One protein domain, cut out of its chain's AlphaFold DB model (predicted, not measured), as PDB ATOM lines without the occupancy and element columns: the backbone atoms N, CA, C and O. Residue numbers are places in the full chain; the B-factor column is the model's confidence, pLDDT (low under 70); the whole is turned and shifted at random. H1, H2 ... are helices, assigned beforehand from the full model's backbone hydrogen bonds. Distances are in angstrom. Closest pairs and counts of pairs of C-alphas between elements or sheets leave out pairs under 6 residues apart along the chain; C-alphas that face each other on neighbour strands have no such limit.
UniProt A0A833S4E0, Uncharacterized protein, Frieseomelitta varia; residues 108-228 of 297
ATOM      1  N   GLU A 108     -50.347   5.080 -25.761       86.06
ATOM      2  CA  GLU A 108     -49.077   5.223 -26.495       86.06
ATOM      3  C   GLU A 108     -48.636   6.690 -26.623       86.06
ATOM      4  O   GLU A 108     -47.455   7.017 -26.505       86.06
ATOM      5  N   GLU A 109     -49.605   7.587 -26.822       85.12
ATOM      6  CA  GLU A 109     -49.383   9.033 -26.871       85.12
ATOM      7  C   GLU A 109     -48.916   9.553 -25.506       85.12
ATOM      8  O   GLU A 109     -47.957  10.323 -25.419       85.12
ATOM      9  N   LEU A 110     -49.540   9.058 -24.434       86.31
ATOM     10  CA  LEU A 110     -49.170   9.379 -23.059       86.31
ATOM     11  C   LEU A 110     -47.768   8.862 -22.710       86.31
ATOM     12  O   LEU A 110     -46.990   9.589 -22.093       86.31
ATOM     13  N   THR A 111     -47.411   7.641 -23.121       87.88
ATOM     14  CA  THR A 111     -46.074   7.078 -22.871       87.88
ATOM     15  C   THR A 111     -44.992   7.825 -23.640       87.88
ATOM     16  O   THR A 111     -43.964   8.159 -23.062       87.88
ATOM     17  N   ALA A 112     -45.237   8.172 -24.908       88.81
ATOM     18  CA  ALA A 112     -44.273   8.923 -25.710       88.81
ATOM     19  C   ALA A 112     -44.021  10.331 -25.143       88.81
ATOM     20  O   ALA A 112     -42.895  10.828 -25.187       88.81
ATOM     21  N   PHE A 113     -45.061  10.974 -24.601       88.56
ATOM     22  CA  PHE A 113     -44.919  12.242 -23.890       88.56
ATOM     23  C   PHE A 113     -44.100  12.070 -22.606       88.56
ATOM     24  O   PHE A 113     -43.125  12.785 -22.379       88.56
ATOM     25  N   THR A 114     -44.484  11.096 -21.783       91.25
ATOM     26  CA  THR A 114     -43.897  10.864 -20.460       91.25
ATOM     27  C   THR A 114     -42.415  10.498 -20.553       91.25
ATOM     28  O   THR A 114     -41.621  10.987 -19.754       91.25
ATOM     29  N   GLU A 115     -42.004   9.714 -21.552       91.75
ATOM     30  CA  GLU A 115     -40.593   9.380 -21.792       91.75
ATOM     31  C   GLU A 115     -39.747  10.614 -22.129       91.75
ATOM     32  O   GLU A 115     -38.632  10.754 -21.626       91.75
ATOM     33  N   LYS A 116     -40.282  11.543 -22.935       88.62
ATOM     34  CA  LYS A 116     -39.601  12.809 -23.251       88.62
ATOM     35  C   LYS A 116     -39.492  13.711 -22.025       88.62
ATOM     36  O   LYS A 116     -38.417  14.237 -21.758       88.62
ATOM     37  N   ALA A 117     -40.585  13.860 -21.274       89.00
ATOM     38  CA  ALA A 117     -40.604  14.644 -20.041       89.00
ATOM     39  C   ALA A 117     -39.614  14.090 -19.009       89.00
ATOM     40  O   ALA A 117     -38.805  14.832 -18.459       89.00
ATOM     41  N   THR A 118     -39.620  12.773 -18.812       91.44
ATOM     42  CA  THR A 118     -38.729  12.092 -17.869       91.44
ATOM     43  C   THR A 118     -37.262  12.237 -18.265       91.44
ATOM     44  O   THR A 118     -36.432  12.453 -17.389       91.44
ATOM     45  N   ALA A 119     -36.930  12.164 -19.559       90.44
ATOM     46  CA  ALA A 119     -35.558  12.358 -20.027       90.44
ATOM     47  C   ALA A 119     -35.020  13.753 -19.679       90.44
ATOM     48  O   ALA A 119     -33.917  13.862 -19.150       90.44
ATOM     49  N   ILE A 120     -35.823  14.795 -19.905       87.44
ATOM     50  CA  ILE A 120     -35.421  16.178 -19.621       87.44
ATOM     51  C   ILE A 120     -35.274  16.412 -18.114       87.44
ATOM     52  O   ILE A 120     -34.294  17.002 -17.666       87.44
ATOM     53  N   ILE A 121     -36.207  15.891 -17.313       87.25
ATOM     54  CA  ILE A 121     -36.136  15.996 -15.850       87.25
ATOM     55  C   ILE A 121     -34.918  15.227 -15.303       87.25
ATOM     56  O   ILE A 121     -34.262  15.686 -14.370       87.25
ATOM     57  N   PHE A 122     -34.587  14.071 -15.885       86.44
ATOM     58  CA  PHE A 122     -33.426  13.275 -15.483       86.44
ATOM     59  C   PHE A 122     -32.098  13.974 -15.813       86.44
ATOM     60  O   PHE A 122     -31.198  13.984 -14.980       86.44
ATOM     61  N   GLU A 123     -31.989  14.609 -16.980       88.12
ATOM     62  CA  GLU A 123     -30.811  15.398 -17.361       88.12
ATOM     63  C   GLU A 123     -30.611  16.618 -16.440       88.12
ATOM     64  O   GLU A 123     -29.507  16.850 -15.936       88.12
ATOM     65  N   ALA A 124     -31.688  17.349 -16.126       85.50
ATOM     66  CA  ALA A 124     -31.659  18.445 -15.149       85.50
ATOM     67  C   ALA A 124     -31.210  17.958 -13.754       85.50
ATOM     68  O   ALA A 124     -30.433  18.605 -13.050       85.50
ATOM     69  N   LYS A 125     -31.624  16.748 -13.369       83.62
ATOM     70  CA  LYS A 125     -31.201  16.109 -12.117       83.62
ATOM     71  C   LYS A 125     -29.713  15.751 -12.117       83.62
ATOM     72  O   LYS A 125     -29.040  15.963 -11.110       83.62
ATOM     73  N   GLU A 126     -29.179  15.209 -13.214       83.62
ATOM     74  CA  GLU A 126     -27.750  14.870 -13.332       83.62
ATOM     75  C   GLU A 126     -26.845  16.109 -13.326       83.62
ATOM     76  O   GLU A 126     -25.732  16.058 -12.800       83.62
ATOM     77  N   THR A 127     -27.335  17.233 -13.848       84.69
ATOM     78  CA  THR A 127     -26.633  18.527 -13.817       84.69
ATOM     79  C   THR A 127     -26.685  19.220 -12.449       84.69
ATOM     80  O   THR A 127     -25.947  20.178 -12.220       84.69
ATOM     81  N   GLY A 128     -27.466  18.687 -11.503       77.00
ATOM     82  CA  GLY A 128     -27.562  19.185 -10.131       77.00
ATOM     83  C   GLY A 128     -28.581  20.309  -9.941       77.00
ATOM     84  O   GLY A 128     -28.537  20.988  -8.913       77.00
ATOM     85  N   GLU A 129     -29.484  20.515 -10.901       81.06
ATOM     86  CA  GLU A 129     -30.609  21.435 -10.747       81.06
ATOM     87  C   GLU A 129     -31.678  20.856  -9.808       81.06
ATOM     88  O   GLU A 129     -31.837  19.641  -9.649       81.06
ATOM     89  N   ASP A 130     -32.420  21.745  -9.149       79.88
ATOM     90  CA  ASP A 130     -33.546  21.347  -8.310       79.88
ATOM     91  C   ASP A 130     -34.743  20.976  -9.193       79.88
ATOM     92  O   ASP A 130     -35.321  21.832  -9.866       79.88
ATOM     93  N   ILE A 131     -35.132  19.699  -9.145       81.25
ATOM     94  CA  ILE A 131     -36.237  19.118  -9.919       81.25
ATOM     95  C   ILE A 131     -37.521  19.938  -9.747       81.25
ATOM     96  O   ILE A 131     -38.267  20.112 -10.707       81.25
ATOM     97  N   MET A 132     -37.782  20.470  -8.547       78.31
ATOM     98  CA  MET A 132     -39.032  21.178  -8.249       78.31
ATOM     99  C   MET A 132     -39.115  22.569  -8.887       78.31
ATOM    100  O   MET A 132     -40.218  23.054  -9.137       78.31
ATOM    101  N   ASN A 133     -37.972  23.188  -9.192       80.94
ATOM    102  CA  ASN A 133     -37.912  24.521  -9.796       80.94
ATOM    103  C   ASN A 133     -37.885  24.478 -11.330       80.94
ATOM    104  O   ASN A 133     -37.855  25.532 -11.965       80.94
ATOM    105  N   LEU A 134     -37.895  23.284 -11.929       78.94
ATOM    106  CA  LEU A 134     -37.872  23.122 -13.375       78.94
ATOM    107  C   LEU A 134     -39.215  23.552 -13.987       78.94
ATOM    108  O   LEU A 134     -40.285  23.067 -13.596       78.94
ATOM    109  N   GLU A 135     -39.154  24.462 -14.956       78.56
ATOM    110  CA  GLU A 135     -40.302  24.886 -15.759       78.56
ATOM    111  C   GLU A 135     -40.413  24.021 -17.021       78.56
ATOM    112  O   GLU A 135     -39.413  23.494 -17.510       78.56
ATOM    113  N   ALA A 136     -41.631  23.851 -17.543       78.06
ATOM    114  CA  ALA A 136     -41.866  23.058 -18.743       78.06
ATOM    115  C   ALA A 136     -41.111  23.655 -19.948       78.06
ATOM    116  O   ALA A 136     -41.445  24.762 -20.383       78.06
ATOM    117  N   PRO A 137     -40.141  22.928 -20.536       79.81
ATOM    118  CA  PRO A 137     -39.393  23.410 -21.689       79.81
ATOM    119  C   PRO A 137     -40.309  23.690 -22.883       79.81
ATOM    120  O   PRO A 137     -41.326  23.009 -23.094       79.81
ATOM    121  N   SER A 138     -39.933  24.677 -23.698       70.88
ATOM    122  CA  SER A 138     -40.691  25.066 -24.896       70.88
ATOM    123  C   SER A 138     -40.834  23.894 -25.875       70.88
ATOM    124  O   SER A 138     -41.876  23.739 -26.508       70.88
ATOM    125  N   GLU A 139     -39.843  23.003 -25.915       73.06
ATOM    126  CA  GLU A 139     -39.799  21.788 -26.731       73.06
ATOM    127  C   GLU A 139     -40.932  20.810 -26.404       73.06
ATOM    128  O   GLU A 139     -41.385  20.083 -27.286       73.06
ATOM    129  N   ILE A 140     -41.397  20.785 -25.151       73.94
ATOM    130  CA  ILE A 140     -42.521  19.954 -24.703       73.94
ATOM    131  C   ILE A 140     -43.837  20.713 -24.866       73.94
ATOM    132  O   ILE A 140     -44.844  20.155 -25.310       73.94
ATOM    133  N   CYS A 141     -43.826  22.005 -24.540       67.38
ATOM    134  CA  CYS A 141     -44.981  22.882 -24.675       67.38
ATOM    135  C   CYS A 141     -45.494  22.950 -26.125       67.38
ATOM    136  O   CYS A 141     -46.706  22.964 -26.339       67.38
ATOM    137  N   GLU A 142     -44.592  22.927 -27.110       70.81
ATOM    138  CA  GLU A 142     -44.888  23.076 -28.542       70.81
ATOM    139  C   GLU A 142     -44.854  21.755 -29.337       70.81
ATOM    140  O   GLU A 142     -44.766  21.767 -30.562       70.81
ATOM    141  N   LEU A 143     -44.987  20.593 -28.682       66.38
ATOM    142  CA  LEU A 143     -45.011  19.265 -29.336       66.38
ATOM    143  C   LEU A 143     -46.097  19.084 -30.425       66.38
ATOM    144  O   LEU A 143     -46.123  18.060 -31.116       66.38
ATOM    145  N   THR A 144     -47.004  20.046 -30.581       63.41
ATOM    146  CA  THR A 144     -48.231  19.949 -31.370       63.41
ATOM    147  C   THR A 144     -48.083  20.560 -32.765       63.41
ATOM    148  O   THR A 144     -47.684  21.708 -32.918       63.41
ATOM    149  N   LYS A 145     -48.484  19.807 -33.799       63.69
ATOM    150  CA  LYS A 145     -48.471  20.228 -35.219       63.69
ATOM    151  C   LYS A 145     -49.803  20.812 -35.715       63.69
ATOM    152  O   LYS A 145     -50.022  20.906 -36.920       63.69
ATOM    153  N   GLU A 146     -50.733  21.109 -34.815       64.38
ATOM    154  CA  GLU A 146     -52.057  21.626 -35.177       64.38
ATOM    155  C   GLU A 146     -51.946  23.038 -35.747       64.38
ATOM    156  O   GLU A 146     -51.006  23.748 -35.429       64.38
ATOM    157  N   ASN A 147     -52.884  23.451 -36.601       61.69
ATOM    158  CA  ASN A 147     -52.865  24.776 -37.235       61.69
ATOM    159  C   ASN A 147     -53.765  25.803 -36.528       61.69
ATOM    160  O   ASN A 147     -53.611  26.996 -36.773       61.69
ATOM    161  N   ASP A 148     -54.684  25.361 -35.666       75.56
ATOM    162  CA  ASP A 148     -55.623  26.235 -34.959       75.56
ATOM    163  C   ASP A 148     -54.986  26.822 -33.690       75.56
ATOM    164  O   ASP A 148     -54.559  26.095 -32.795       75.56
ATOM    165  N   GLU A 149     -54.940  28.151 -33.603       77.75
ATOM    166  CA  GLU A 149     -54.356  28.893 -32.482       77.75
ATOM    167  C   GLU A 149     -55.065  28.647 -31.145       77.75
ATOM    168  O   GLU A 149     -54.450  28.807 -30.089       77.75
ATOM    169  N   THR A 150     -56.347  28.279 -31.162       77.62
ATOM    170  CA  THR A 150     -57.101  27.985 -29.933       77.62
ATOM    171  C   THR A 150     -56.726  26.619 -29.367       77.62
ATOM    172  O   THR A 150     -56.283  26.529 -28.224       77.62
ATOM    173  N   VAL A 151     -56.766  25.579 -30.201       77.38
ATOM    174  CA  VAL A 151     -56.403  24.209 -29.809       77.38
ATOM    175  C   VAL A 151     -54.920  24.110 -29.440       77.38
ATOM    176  O   VAL A 151     -54.577  23.482 -28.440       77.38
ATOM    177  N   LYS A 152     -54.038  24.843 -30.141       79.12
ATOM    178  CA  LYS A 152     -52.621  24.981 -29.761       79.12
ATOM    179  C   LYS A 152     -52.434  25.506 -28.338       79.12
ATOM    180  O   LYS A 152     -51.580  24.994 -27.618       79.12
ATOM    181  N   LYS A 153     -53.195  26.529 -27.928       81.81
ATOM    182  CA  LYS A 153     -53.098  27.106 -26.575       81.81
ATOM    183  C   LYS A 153     -53.550  26.109 -25.519       81.81
ATOM    184  O   LYS A 153     -52.813  25.883 -24.561       81.81
ATOM    185  N   ASP A 154     -54.704  25.482 -25.719       83.25
ATOM    186  CA  ASP A 154     -55.245  24.490 -24.783       83.25
ATOM    187  C   ASP A 154     -54.296  23.293 -24.645       83.25
ATOM    188  O   ASP A 154     -54.015  22.816 -23.544       83.25
ATOM    189  N   ARG A 155     -53.720  22.856 -25.765       83.25
ATOM    190  CA  ARG A 155     -52.751  21.767 -25.805       83.25
ATOM    191  C   ARG A 155     -51.420  22.137 -25.159       83.25
ATOM    192  O   ARG A 155     -50.841  21.291 -24.485       83.25
ATOM    193  N   ARG A 156     -50.962  23.385 -25.289       83.75
ATOM    194  CA  ARG A 156     -49.785  23.891 -24.567       83.75
ATOM    195  C   ARG A 156     -50.000  23.824 -23.059       83.75
ATOM    196  O   ARG A 156     -49.161  23.264 -22.364       83.75
ATOM    197  N   ILE A 157     -51.132  24.338 -22.577       86.44
ATOM    198  CA  ILE A 157     -51.495  24.306 -21.151       86.44
ATOM    199  C   ILE A 157     -51.524  22.861 -20.647       86.44
ATOM    200  O   ILE A 157     -50.974  22.550 -19.593       86.44
ATOM    201  N   TYR A 158     -52.119  21.960 -21.427       87.38
ATOM    202  CA  TYR A 158     -52.178  20.548 -21.083       87.38
ATOM    203  C   TYR A 158     -50.795  19.868 -21.068       87.38
ATOM    204  O   TYR A 158     -50.497  19.099 -20.157       87.38
ATOM    205  N   ASN A 159     -49.927  20.164 -22.038       88.31
ATOM    206  CA  ASN A 159     -48.557  19.650 -22.063       88.31
ATOM    207  C   ASN A 159     -47.757  20.151 -20.848       88.31
ATOM    208  O   ASN A 159     -47.024  19.374 -20.244       88.31
ATOM    209  N   THR A 160     -47.927  21.416 -20.449       88.81
ATOM    210  CA  THR A 160     -47.338  21.951 -19.212       88.81
ATOM    211  C   THR A 160     -47.837  21.178 -17.992       88.81
ATOM    212  O   THR A 160     -47.025  20.697 -17.210       88.81
ATOM    213  N   PHE A 161     -49.150  20.954 -17.885       90.50
ATOM    214  CA  PHE A 161     -49.731  20.143 -16.814       90.50
ATOM    215  C   PHE A 161     -49.152  18.720 -16.770       90.50
ATOM    216  O   PHE A 161     -48.779  18.238 -15.702       90.50
ATOM    217  N   LEU A 162     -49.044  18.039 -17.914       89.19
ATOM    218  CA  LEU A 162     -48.460  16.698 -17.966       89.19
ATOM    219  C   LEU A 162     -46.984  16.687 -17.562       89.19
ATOM    220  O   LEU A 162     -46.534  15.734 -16.924       89.19
ATOM    221  N   PHE A 163     -46.229  17.715 -17.945       90.94
ATOM    222  CA  PHE A 163     -44.843  17.861 -17.524       90.94
ATOM    223  C   PHE A 163     -44.743  18.050 -16.011       90.94
ATOM    224  O   PHE A 163     -43.976  17.339 -15.365       90.94
ATOM    225  N   ASP A 164     -45.562  18.934 -15.440       91.25
ATOM    226  CA  ASP A 164     -45.620  19.165 -13.997       91.25
ATOM    227  C   ASP A 164     -46.027  17.899 -13.234       91.25
ATOM    228  O   ASP A 164     -45.435  17.587 -12.202       91.25
ATOM    229  N   LEU A 165     -46.949  17.105 -13.779       91.50
ATOM    230  CA  LEU A 165     -47.314  15.811 -13.208       91.50
ATOM    231  C   LEU A 165     -46.137  14.821 -13.217       91.50
ATOM    232  O   LEU A 165     -45.897  14.124 -12.228       91.50
ATOM    233  N   CYS A 166     -45.385  14.746 -14.322       90.81
ATOM    234  CA  CYS A 166     -44.180  13.916 -14.397       90.81
ATOM    235  C   CYS A 166     -43.121  14.398 -13.396       90.81
ATOM    236  O   CYS A 166     -42.498  13.579 -12.722       90.81
ATOM    237  N   LYS A 167     -42.961  15.717 -13.259       90.44
ATOM    238  CA  LYS A 167     -42.053  16.371 -12.311       90.44
ATOM    239  C   LYS A 167     -42.393  16.016 -10.870       90.44
ATOM    240  O   LYS A 167     -41.511  15.565 -10.148       90.44
ATOM    241  N   GLU A 168     -43.659  16.123 -10.475       88.75
ATOM    242  CA  GLU A 168     -44.127  15.741  -9.139       88.75
ATOM    243  C   GLU A 168     -43.924  14.241  -8.875       88.75
ATOM    244  O   GLU A 168     -43.370  13.858  -7.847       88.75
ATOM    245  N   THR A 169     -44.262  13.392  -9.852       88.38
ATOM    246  CA  THR A 169     -44.071  11.934  -9.760       88.38
ATOM    247  C   THR A 169     -42.596  11.565  -9.560       88.38
ATOM    248  O   THR A 169     -42.273  10.660  -8.792       88.38
ATOM    249  N   ILE A 170     -41.681  12.250 -10.251       87.94
ATOM    250  CA  ILE A 170     -40.233  12.027 -10.134       87.94
ATOM    251  C   ILE A 170     -39.697  12.605  -8.816       87.94
ATOM    252  O   ILE A 170     -38.880  11.964  -8.155       87.94
ATOM    253  N   ALA A 171     -40.170  13.778  -8.401       85.81
ATOM    254  CA  ALA A 171     -39.791  14.385  -7.131       85.81
ATOM    255  C   ALA A 171     -40.201  13.517  -5.932       85.81
ATOM    256  O   ALA A 171     -39.420  13.379  -4.995       85.81
ATOM    257  N   GLU A 172     -41.364  12.858  -5.987       83.62
ATOM    258  CA  GLU A 172     -41.792  11.893  -4.966       83.62
ATOM    259  C   GLU A 172     -40.830  10.691  -4.878       83.62
ATOM    260  O   GLU A 172     -40.481  10.237  -3.787       83.62
ATOM    261  N   VAL A 173     -40.324  10.198  -6.016       83.69
ATOM    262  CA  VAL A 173     -39.350   9.087  -6.053       83.69
ATOM    263  C   VAL A 173     -38.036   9.461  -5.377       83.69
ATOM    264  O   VAL A 173     -37.466   8.650  -4.642       83.69
ATOM    265  N   TYR A 174     -37.561  10.683  -5.615       79.12
ATOM    266  CA  TYR A 174     -36.329  11.196  -5.020       79.12
ATOM    267  C   TYR A 174     -36.567  11.939  -3.697       79.12
ATOM    268  O   TYR A 174     -35.616  12.466  -3.127       79.12
ATOM    269  N   GLN A 175     -37.788  11.943  -3.149       74.56
ATOM    270  CA  GLN A 175     -38.145  12.703  -1.942       74.56
ATOM    271  C   GLN A 175     -37.209  12.398  -0.768       74.56
ATOM    272  O   GLN A 175     -36.790  13.305  -0.059       74.56
ATOM    273  N   ALA A 176     -36.805  11.136  -0.612       66.19
ATOM    274  CA  ALA A 176     -35.865  10.718   0.425       66.19
ATOM    275  C   ALA A 176     -34.434  11.281   0.258       66.19
ATOM    276  O   ALA A 176     -33.695  11.331   1.237       66.19
ATOM    277  N   GLU A 177     -34.025  11.681  -0.953       66.25
ATOM    278  CA  GLU A 177     -32.737  12.349  -1.214       66.25
ATOM    279  C   GLU A 177     -32.794  13.849  -0.870       66.25
ATOM    280  O   GLU A 177     -31.779  14.425  -0.479       66.25
ATOM    281  N   TYR A 178     -33.976  14.472  -0.967       60.56
ATOM    282  CA  TYR A 178     -34.181  15.907  -0.725       60.56
ATOM    283  C   TYR A 178     -34.711  16.239   0.680       60.56
ATOM    284  O   TYR A 178     -34.532  17.365   1.159       60.56
ATOM    285  N   GLU A 179     -35.352  15.289   1.366       64.88
ATOM    286  CA  GLU A 179     -35.899  15.496   2.705       64.88
ATOM    287  C   GLU A 179     -34.751  15.592   3.720       64.88
ATOM    288  O   GLU A 179     -34.150  14.601   4.144       64.88
ATOM    289  N   LYS A 180     -34.414  16.829   4.101       62.69
ATOM    290  CA  LYS A 180     -33.446  17.086   5.170       62.69
ATOM    291  C   LYS A 180     -33.941  16.371   6.427       62.69
ATOM    292  O   LYS A 180     -35.106  16.564   6.781       62.69
ATOM    293  N   PRO A 181     -33.084  15.597   7.120       65.38
ATOM    294  CA  PRO A 181     -33.463  14.983   8.377       65.38
ATOM    295  C   PRO A 181     -34.077  16.049   9.276       65.38
ATOM    296  O   PRO A 181     -33.450  17.077   9.552       65.38
ATOM    297  N   GLY A 182     -35.323  15.817   9.686       63.88
ATOM    298  CA  GLY A 182     -35.951  16.645  10.697       63.88
ATOM    299  C   GLY A 182     -35.096  16.653  11.971       63.88
ATOM    300  O   GLY A 182     -34.191  15.825  12.133       63.88
ATOM    301  N   PRO A 183     -35.355  17.581  12.901       75.38
ATOM    302  CA  PRO A 183     -34.664  17.592  14.184       75.38
ATOM    303  C   PRO A 183     -34.661  16.200  14.835       75.38
ATOM    304  O   PRO A 183     -35.625  15.455  14.687       75.38
ATOM    305  N   SER A 184     -33.612  15.831  15.571       71.38
ATOM    306  CA  SER A 184     -33.392  14.446  16.040       71.38
ATOM    307  C   SER A 184     -34.516  13.851  16.906       71.38
ATOM    308  O   SER A 184     -34.595  12.633  17.058       71.38
ATOM    309  N   TRP A 185     -35.386  14.689  17.474       74.00
ATOM    310  CA  TRP A 185     -36.568  14.285  18.245       74.00
ATOM    311  C   TRP A 185     -37.830  14.089  17.391       74.00
ATOM    312  O   TRP A 185     -38.849  13.608  17.890       74.00
ATOM    313  N   THR A 186     -37.785  14.457  16.111       69.56
ATOM    314  CA  THR A 186     -38.801  14.073  15.134       69.56
ATOM    315  C   THR A 186     -38.554  12.620  14.764       69.56
ATOM    316  O   THR A 186     -37.447  12.237  14.383       69.56
ATOM    317  N   LYS A 187     -39.567  11.767  14.949       63.72
ATOM    318  CA  LYS A 187     -39.461  10.376  14.504       63.72
ATOM    319  C   LYS A 187     -39.230  10.420  12.990       63.72
ATOM    320  O   LYS A 187     -40.054  11.033  12.309       63.72
ATOM    321  N   PRO A 188     -38.167   9.788  12.458       58.03
ATOM    322  CA  PRO A 188     -38.054   9.583  11.024       58.03
ATOM    323  C   PRO A 188     -39.369   8.976  10.547       58.03
ATOM    324  O   PRO A 188     -39.848   8.014  11.159       58.03
ATOM    325  N   ASN A 189     -39.990   9.574   9.527       55.22
ATOM    326  CA  ASN A 189     -41.225   9.050   8.962       55.22
ATOM    327  C   ASN A 189     -40.992   7.558   8.681       55.22
ATOM    328  O   ASN A 189     -40.030   7.200   8.005       55.22
ATOM    329  N   VAL A 190     -41.817   6.674   9.253       49.41
ATOM    330  CA  VAL A 190     -41.625   5.205   9.259       49.41
ATOM    331  C   VAL A 190     -41.597   4.606   7.835       49.41
ATOM    332  O   VAL A 190     -41.331   3.423   7.645       49.41
ATOM    333  N   LYS A 191     -41.735   5.438   6.799       52.44
ATOM    334  CA  LYS A 191     -41.308   5.171   5.420       52.44
ATOM    335  C   LYS A 191     -39.773   5.075   5.231       52.44
ATOM    336  O   LYS A 191     -39.293   5.207   4.113       52.44
ATOM    337  N   THR A 192     -38.976   4.787   6.269       45.38
ATOM    338  CA  THR A 192     -37.498   4.658   6.201       45.38
ATOM    339  C   THR A 192     -36.986   3.491   5.356       45.38
ATOM    340  O   THR A 192     -35.779   3.332   5.179       45.38
ATOM    341  N   LYS A 193     -37.873   2.677   4.785       40.81
ATOM    342  CA  LYS A 193     -37.517   1.871   3.624       40.81
ATOM    343  C   LYS A 193     -38.222   2.486   2.428       40.81
ATOM    344  O   LYS A 193     -39.455   2.416   2.399       40.81
ATOM    345  N   PRO A 194     -37.496   3.026   1.432       48.38
ATOM    346  CA  PRO A 194     -38.124   3.229   0.147       48.38
ATOM    347  C   PRO A 194     -38.643   1.846  -0.255       48.38
ATOM    348  O   PRO A 194     -37.890   0.881  -0.393       48.38
ATOM    349  N   THR A 195     -39.969   1.703  -0.317       52.31
ATOM    350  CA  THR A 195     -40.607   0.433  -0.714       52.31
ATOM    351  C   THR A 195     -40.159   0.042  -2.128       52.31
ATOM    352  O   THR A 195     -40.285  -1.106  -2.546       52.31
ATOM    353  N   MET A 196     -39.579   1.001  -2.850       59.03
ATOM    354  CA  MET A 196     -39.102   0.890  -4.208       59.03
ATOM    355  C   MET A 196     -37.603   1.167  -4.256       59.03
ATOM    356  O   MET A 196     -37.081   2.025  -3.551       59.03
ATOM    357  N   LYS A 197     -36.890   0.423  -5.097       66.94
ATOM    358  CA  LYS A 197     -35.503   0.746  -5.426       66.94
ATOM    359  C   LYS A 197     -35.520   2.093  -6.148       66.94
ATOM    360  O   LYS A 197     -36.238   2.208  -7.137       66.94
ATOM    361  N   ILE A 198     -34.772   3.075  -5.649       75.44
ATOM    362  CA  ILE A 198     -34.618   4.367  -6.326       75.44
ATOM    363  C   ILE A 198     -34.066   4.074  -7.731       75.44
ATOM    364  O   ILE A 198     -32.997   3.455  -7.820       75.44
ATOM    365  N   PRO A 199     -34.791   4.435  -8.808       78.38
ATOM    366  CA  PRO A 199     -34.342   4.212 -10.172       78.38
ATOM    367  C   PRO A 199     -32.998   4.901 -10.401       78.38
ATOM    368  O   PRO A 199     -32.862   6.107 -10.179       78.38
ATOM    369  N   LYS A 200     -32.001   4.123 -10.830       77.50
ATOM    370  CA  LYS A 200     -30.659   4.646 -11.147       77.50
ATOM    371  C   LYS A 200     -30.464   4.870 -12.639       77.50
ATOM    372  O   LYS A 200     -29.573   5.610 -13.029       77.50
ATOM    373  N   THR A 201     -31.290   4.221 -13.455       87.06
ATOM    374  CA  THR A 201     -31.229   4.303 -14.915       87.06
ATOM    375  C   THR A 201     -32.467   5.015 -15.443       87.06
ATOM    376  O   THR A 201     -33.577   4.746 -14.982       87.06
ATOM    377  N   ILE A 202     -32.303   5.833 -16.486       88.38
ATOM    378  CA  ILE A 202     -33.409   6.492 -17.201       88.38
ATOM    379  C   ILE A 202     -34.520   5.517 -17.627       88.38
ATOM    380  O   ILE A 202     -35.697   5.843 -17.550       88.38
ATOM    381  N   GLN A 203     -34.174   4.281 -18.007       89.19
ATOM    382  CA  GLN A 203     -35.148   3.251 -18.389       89.19
ATOM    383  C   GLN A 203     -36.023   2.790 -17.216       89.19
ATOM    384  O   GLN A 203     -37.223   2.577 -17.385       89.19
ATOM    385  N   GLU A 204     -35.435   2.645 -16.027       87.38
ATOM    386  CA  GLU A 204     -36.172   2.278 -14.816       87.38
ATOM    387  C   GLU A 204     -37.097   3.420 -14.388       87.38
ATOM    388  O   GLU A 204     -38.242   3.172 -14.002       87.38
ATOM    389  N   LEU A 205     -36.618   4.663 -14.512       87.94
ATOM    390  CA  LEU A 205     -37.409   5.852 -14.216       87.94
ATOM    391  C   LEU A 205     -38.577   5.989 -15.199       87.94
ATOM    392  O   LEU A 205     -39.718   6.097 -14.763       87.94
ATOM    393  N   ASN A 206     -38.329   5.851 -16.506       91.56
ATOM    394  CA  ASN A 206     -39.370   5.838 -17.537       91.56
ATOM    395  C   ASN A 206     -40.433   4.775 -17.254       91.56
ATOM    396  O   ASN A 206     -41.625   5.067 -17.295       91.56
ATOM    397  N   ALA A 207     -40.027   3.545 -16.926       90.12
ATOM    398  CA  ALA A 207     -40.967   2.473 -16.612       90.12
ATOM    399  C   ALA A 207     -41.846   2.800 -15.391       90.12
ATOM    400  O   ALA A 207     -43.030   2.451 -15.379       90.12
ATOM    401  N   TYR A 208     -41.282   3.469 -14.381       88.69
ATOM    402  CA  TYR A 208     -42.010   3.911 -13.196       88.69
ATOM    403  C   TYR A 208     -42.993   5.040 -13.514       88.69
ATOM    404  O   TYR A 208     -44.190   4.883 -13.268       88.69
ATOM    405  N   VAL A 209     -42.523   6.134 -14.118       90.31
ATOM    406  CA  VAL A 209     -43.362   7.302 -14.424       90.31
ATOM    407  C   VAL A 209     -44.468   6.909 -15.410       90.31
ATOM    408  O   VAL A 209     -45.639   7.162 -15.145       90.31
ATOM    409  N   ASN A 210     -44.154   6.139 -16.461       91.94
ATOM    410  CA  ASN A 210     -45.152   5.590 -17.392       91.94
ATOM    411  C   ASN A 210     -46.187   4.696 -16.702       91.94
ATOM    412  O   ASN A 210     -47.307   4.526 -17.189       91.94
ATOM    413  N   LYS A 211     -45.820   4.021 -15.612       90.31
ATOM    414  CA  LYS A 211     -46.758   3.200 -14.849       90.31
ATOM    415  C   LYS A 211     -47.654   4.071 -13.977       90.31
ATOM    416  O   LYS A 211     -48.862   3.845 -14.012       90.31
ATOM    417  N   GLU A 212     -47.096   5.015 -13.225       88.19
ATOM    418  CA  GLU A 212     -47.874   5.841 -12.298       88.19
ATOM    419  C   GLU A 212     -48.784   6.808 -13.061       88.19
ATOM    420  O   GLU A 212     -49.992   6.798 -12.839       88.19
ATOM    421  N   VAL A 213     -48.265   7.509 -14.074       90.25
ATOM    422  CA  VAL A 213     -49.057   8.407 -14.930       90.25
ATOM    423  C   VAL A 213     -50.172   7.630 -15.642       90.25
ATOM    424  O   VAL A 213     -51.340   7.992 -15.537       90.25
ATOM    425  N   ALA A 214     -49.883   6.482 -16.267       89.75
ATOM    426  CA  ALA A 214     -50.941   5.663 -16.879       89.75
ATOM    427  C   ALA A 214     -51.971   5.136 -15.861       89.75
ATOM    428  O   ALA A 214     -53.112   4.859 -16.226       89.75
ATOM    429  N   THR A 215     -51.586   4.982 -14.593       88.50
ATOM    430  CA  THR A 215     -52.506   4.595 -13.516       88.50
ATOM    431  C   THR A 215     -53.409   5.760 -13.111       88.50
ATOM    432  O   THR A 215     -54.608   5.552 -12.932       88.50
ATOM    433  N   LEU A 216     -52.874   6.982 -13.029       86.44
ATOM    434  CA  LEU A 216     -53.635   8.203 -12.734       86.44
ATOM    435  C   LEU A 216     -54.671   8.517 -13.820       86.44
ATOM    436  O   LEU A 216     -55.813   8.837 -13.507       86.44
ATOM    437  N   PHE A 217     -54.306   8.333 -15.090       85.31
ATOM    438  CA  PHE A 217     -55.223   8.481 -16.226       85.31
ATOM    439  C   PHE A 217     -56.187   7.292 -16.403       85.31
ATOM    440  O   PHE A 217     -57.001   7.280 -17.323       85.31
ATOM    441  N   GLY A 218     -56.113   6.273 -15.539       82.81
ATOM    442  CA  GLY A 218     -57.030   5.131 -15.552       82.81
ATOM    443  C   GLY A 218     -56.767   4.093 -16.648       82.81
ATOM    444  O   GLY A 218     -57.524   3.129 -16.759       82.81
ATOM    445  N   PHE A 219     -55.685   4.223 -17.422       84.25
ATOM    446  CA  PHE A 219     -55.276   3.206 -18.397       84.25
ATOM    447  C   PHE A 219     -54.745   1.931 -17.727       84.25
ATOM    448  O   PHE A 219     -54.799   0.846 -18.307       84.25
ATOM    449  N   LYS A 220     -54.226   2.041 -16.498       82.81
ATOM    450  CA  LYS A 220     -53.795   0.910 -15.667       82.81
ATOM    451  C   LYS A 220     -54.563   0.905 -14.351       82.81
ATOM    452  O   LYS A 220     -54.802   1.938 -13.741       82.81
ATOM    453  N   THR A 221     -54.933  -0.283 -13.880       77.25
ATOM    454  CA  THR A 221     -55.575  -0.425 -12.567       77.25
ATOM    455  C   THR A 221     -54.515  -0.395 -11.467       77.25
ATOM    456  O   THR A 221     -53.615  -1.239 -11.454       77.25
ATOM    457  N   LYS A 222     -54.631   0.537 -10.512       72.12
ATOM    458  CA  LYS A 222     -53.807   0.528  -9.293       72.12
ATOM    459  C   LYS A 222     -54.161  -0.715  -8.481       72.12
ATOM    460  O   LYS A 222     -55.319  -0.885  -8.095       72.12
ATOM    461  N   LEU A 223     -53.183  -1.588  -8.227       64.25
ATOM    462  CA  LEU A 223     -53.368  -2.738  -7.343       64.25
ATOM    463  C   LEU A 223     -53.492  -2.225  -5.904       64.25
ATOM    464  O   LEU A 223     -52.500  -2.097  -5.191       64.25
ATOM    465  N   GLN A 224     -54.714  -1.897  -5.500       63.31
ATOM    466  CA  GLN A 224     -55.033  -1.582  -4.115       63.31
ATOM    467  C   GLN A 224     -55.123  -2.904  -3.357       63.31
ATOM    468  O   GLN A 224     -55.968  -3.752  -3.653       63.31
ATOM    469  N   ARG A 225     -54.186  -3.128  -2.432       62.78
ATOM    470  CA  ARG A 225     -54.217  -4.300  -1.558       62.78
ATOM    471  C   ARG A 225     -55.290  -4.033  -0.512       62.78
ATOM    472  O   ARG A 225     -55.024  -3.342   0.457       62.78
ATOM    473  N   GLU A 226     -56.499  -4.518  -0.747       61.94
ATOM    474  CA  GLU A 226     -57.608  -4.311   0.180       61.94
ATOM    475  C   GLU A 226     -57.316  -4.952   1.544       61.94
ATOM    476  O   GLU A 226     -56.895  -6.113   1.615       61.94
ATOM    477  N   ASN A 227     -57.566  -4.212   2.626       63.91
ATOM    478  CA  ASN A 227     -57.479  -4.765   3.971       63.91
ATOM    479  C   ASN A 227     -58.473  -5.910   4.146       63.91
ATOM    480  O   ASN A 227     -59.644  -5.804   3.787       63.91
ATOM    481  N   MET A 228     -58.029  -7.005   4.769       59.88
ATOM    482  CA  MET A 228     -58.886  -8.172   5.014       59.88
ATOM    483  C   MET A 228     -60.154  -7.824   5.807       59.88
ATOM    484  O   MET A 228     -61.181  -8.465   5.610       59.88
TER     485      MET A 228
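AT A GLANCE: This is residues 108 to 228 of the 297 residues of an uncharacterized protein of Frieseomelitta varia (UniProt A0A833S4E0). Three longer helices, H1, H3 and H5, cross one another steeply to make a small core, with the short H2 packed on H3. Beyond the short H4 a long loop swings out, its residues 182 to 188 sticking out, before the chain returns to H5. The printed part has 121 residues with five named helices, H1 to H5 in order, and no named strand: all helix. It is only just loose, close to compact, with a radius of gyration of the C-alphas of 16.8 A and spans of 58 by 40 by 25 A.

IN THESE COORDINATES: Find C-alpha 108 at (-49.077, 5.223, -26.495); from there H1 runs 26.9 A to residue 126. H2 is residues 138 to 141. H3, residues 149 to 173, is the longest helix at 36.3 A. H4 is residues 175 to 178. H5, residues 202 to 216, runs 20.8 A to C-alpha 216 at (-53.635, 8.203, -12.734).

HOW THE PARTS SIT: Start at the hub, H3. Its residues 162 to 170 alone touch H1, closest at the C-alphas of Phe 163 and Ala 117, 5.9 A, at a steep tilt of 56 degrees, the same way. H5 touches H1, closest at the C-alphas of Asn 206 and Glu 115, 5.7 A, at a steep tilt of 49 degrees, opposite ways. H2 touches H3, closest at the C-alphas of Cys 141 and Arg 156, 4.9 A. H3 and H4 meet only through their link. In H3 and H5 every O i to N i+4 pair is within hydrogen-bond range, in H1 14 of 15; H2 and H4 are too short for such a pair.

THE WHOLE: The C-alphas farthest apart, Asn 147 and Trp 185, are 58.8 A apart. The printed part has no cut. The links H1 to H2 and H4 to H5 are long. Look for pLDDT under 70 at residue 141 and residues 143 to 147, 176 to 182, 186 to 197 and 223 to 228.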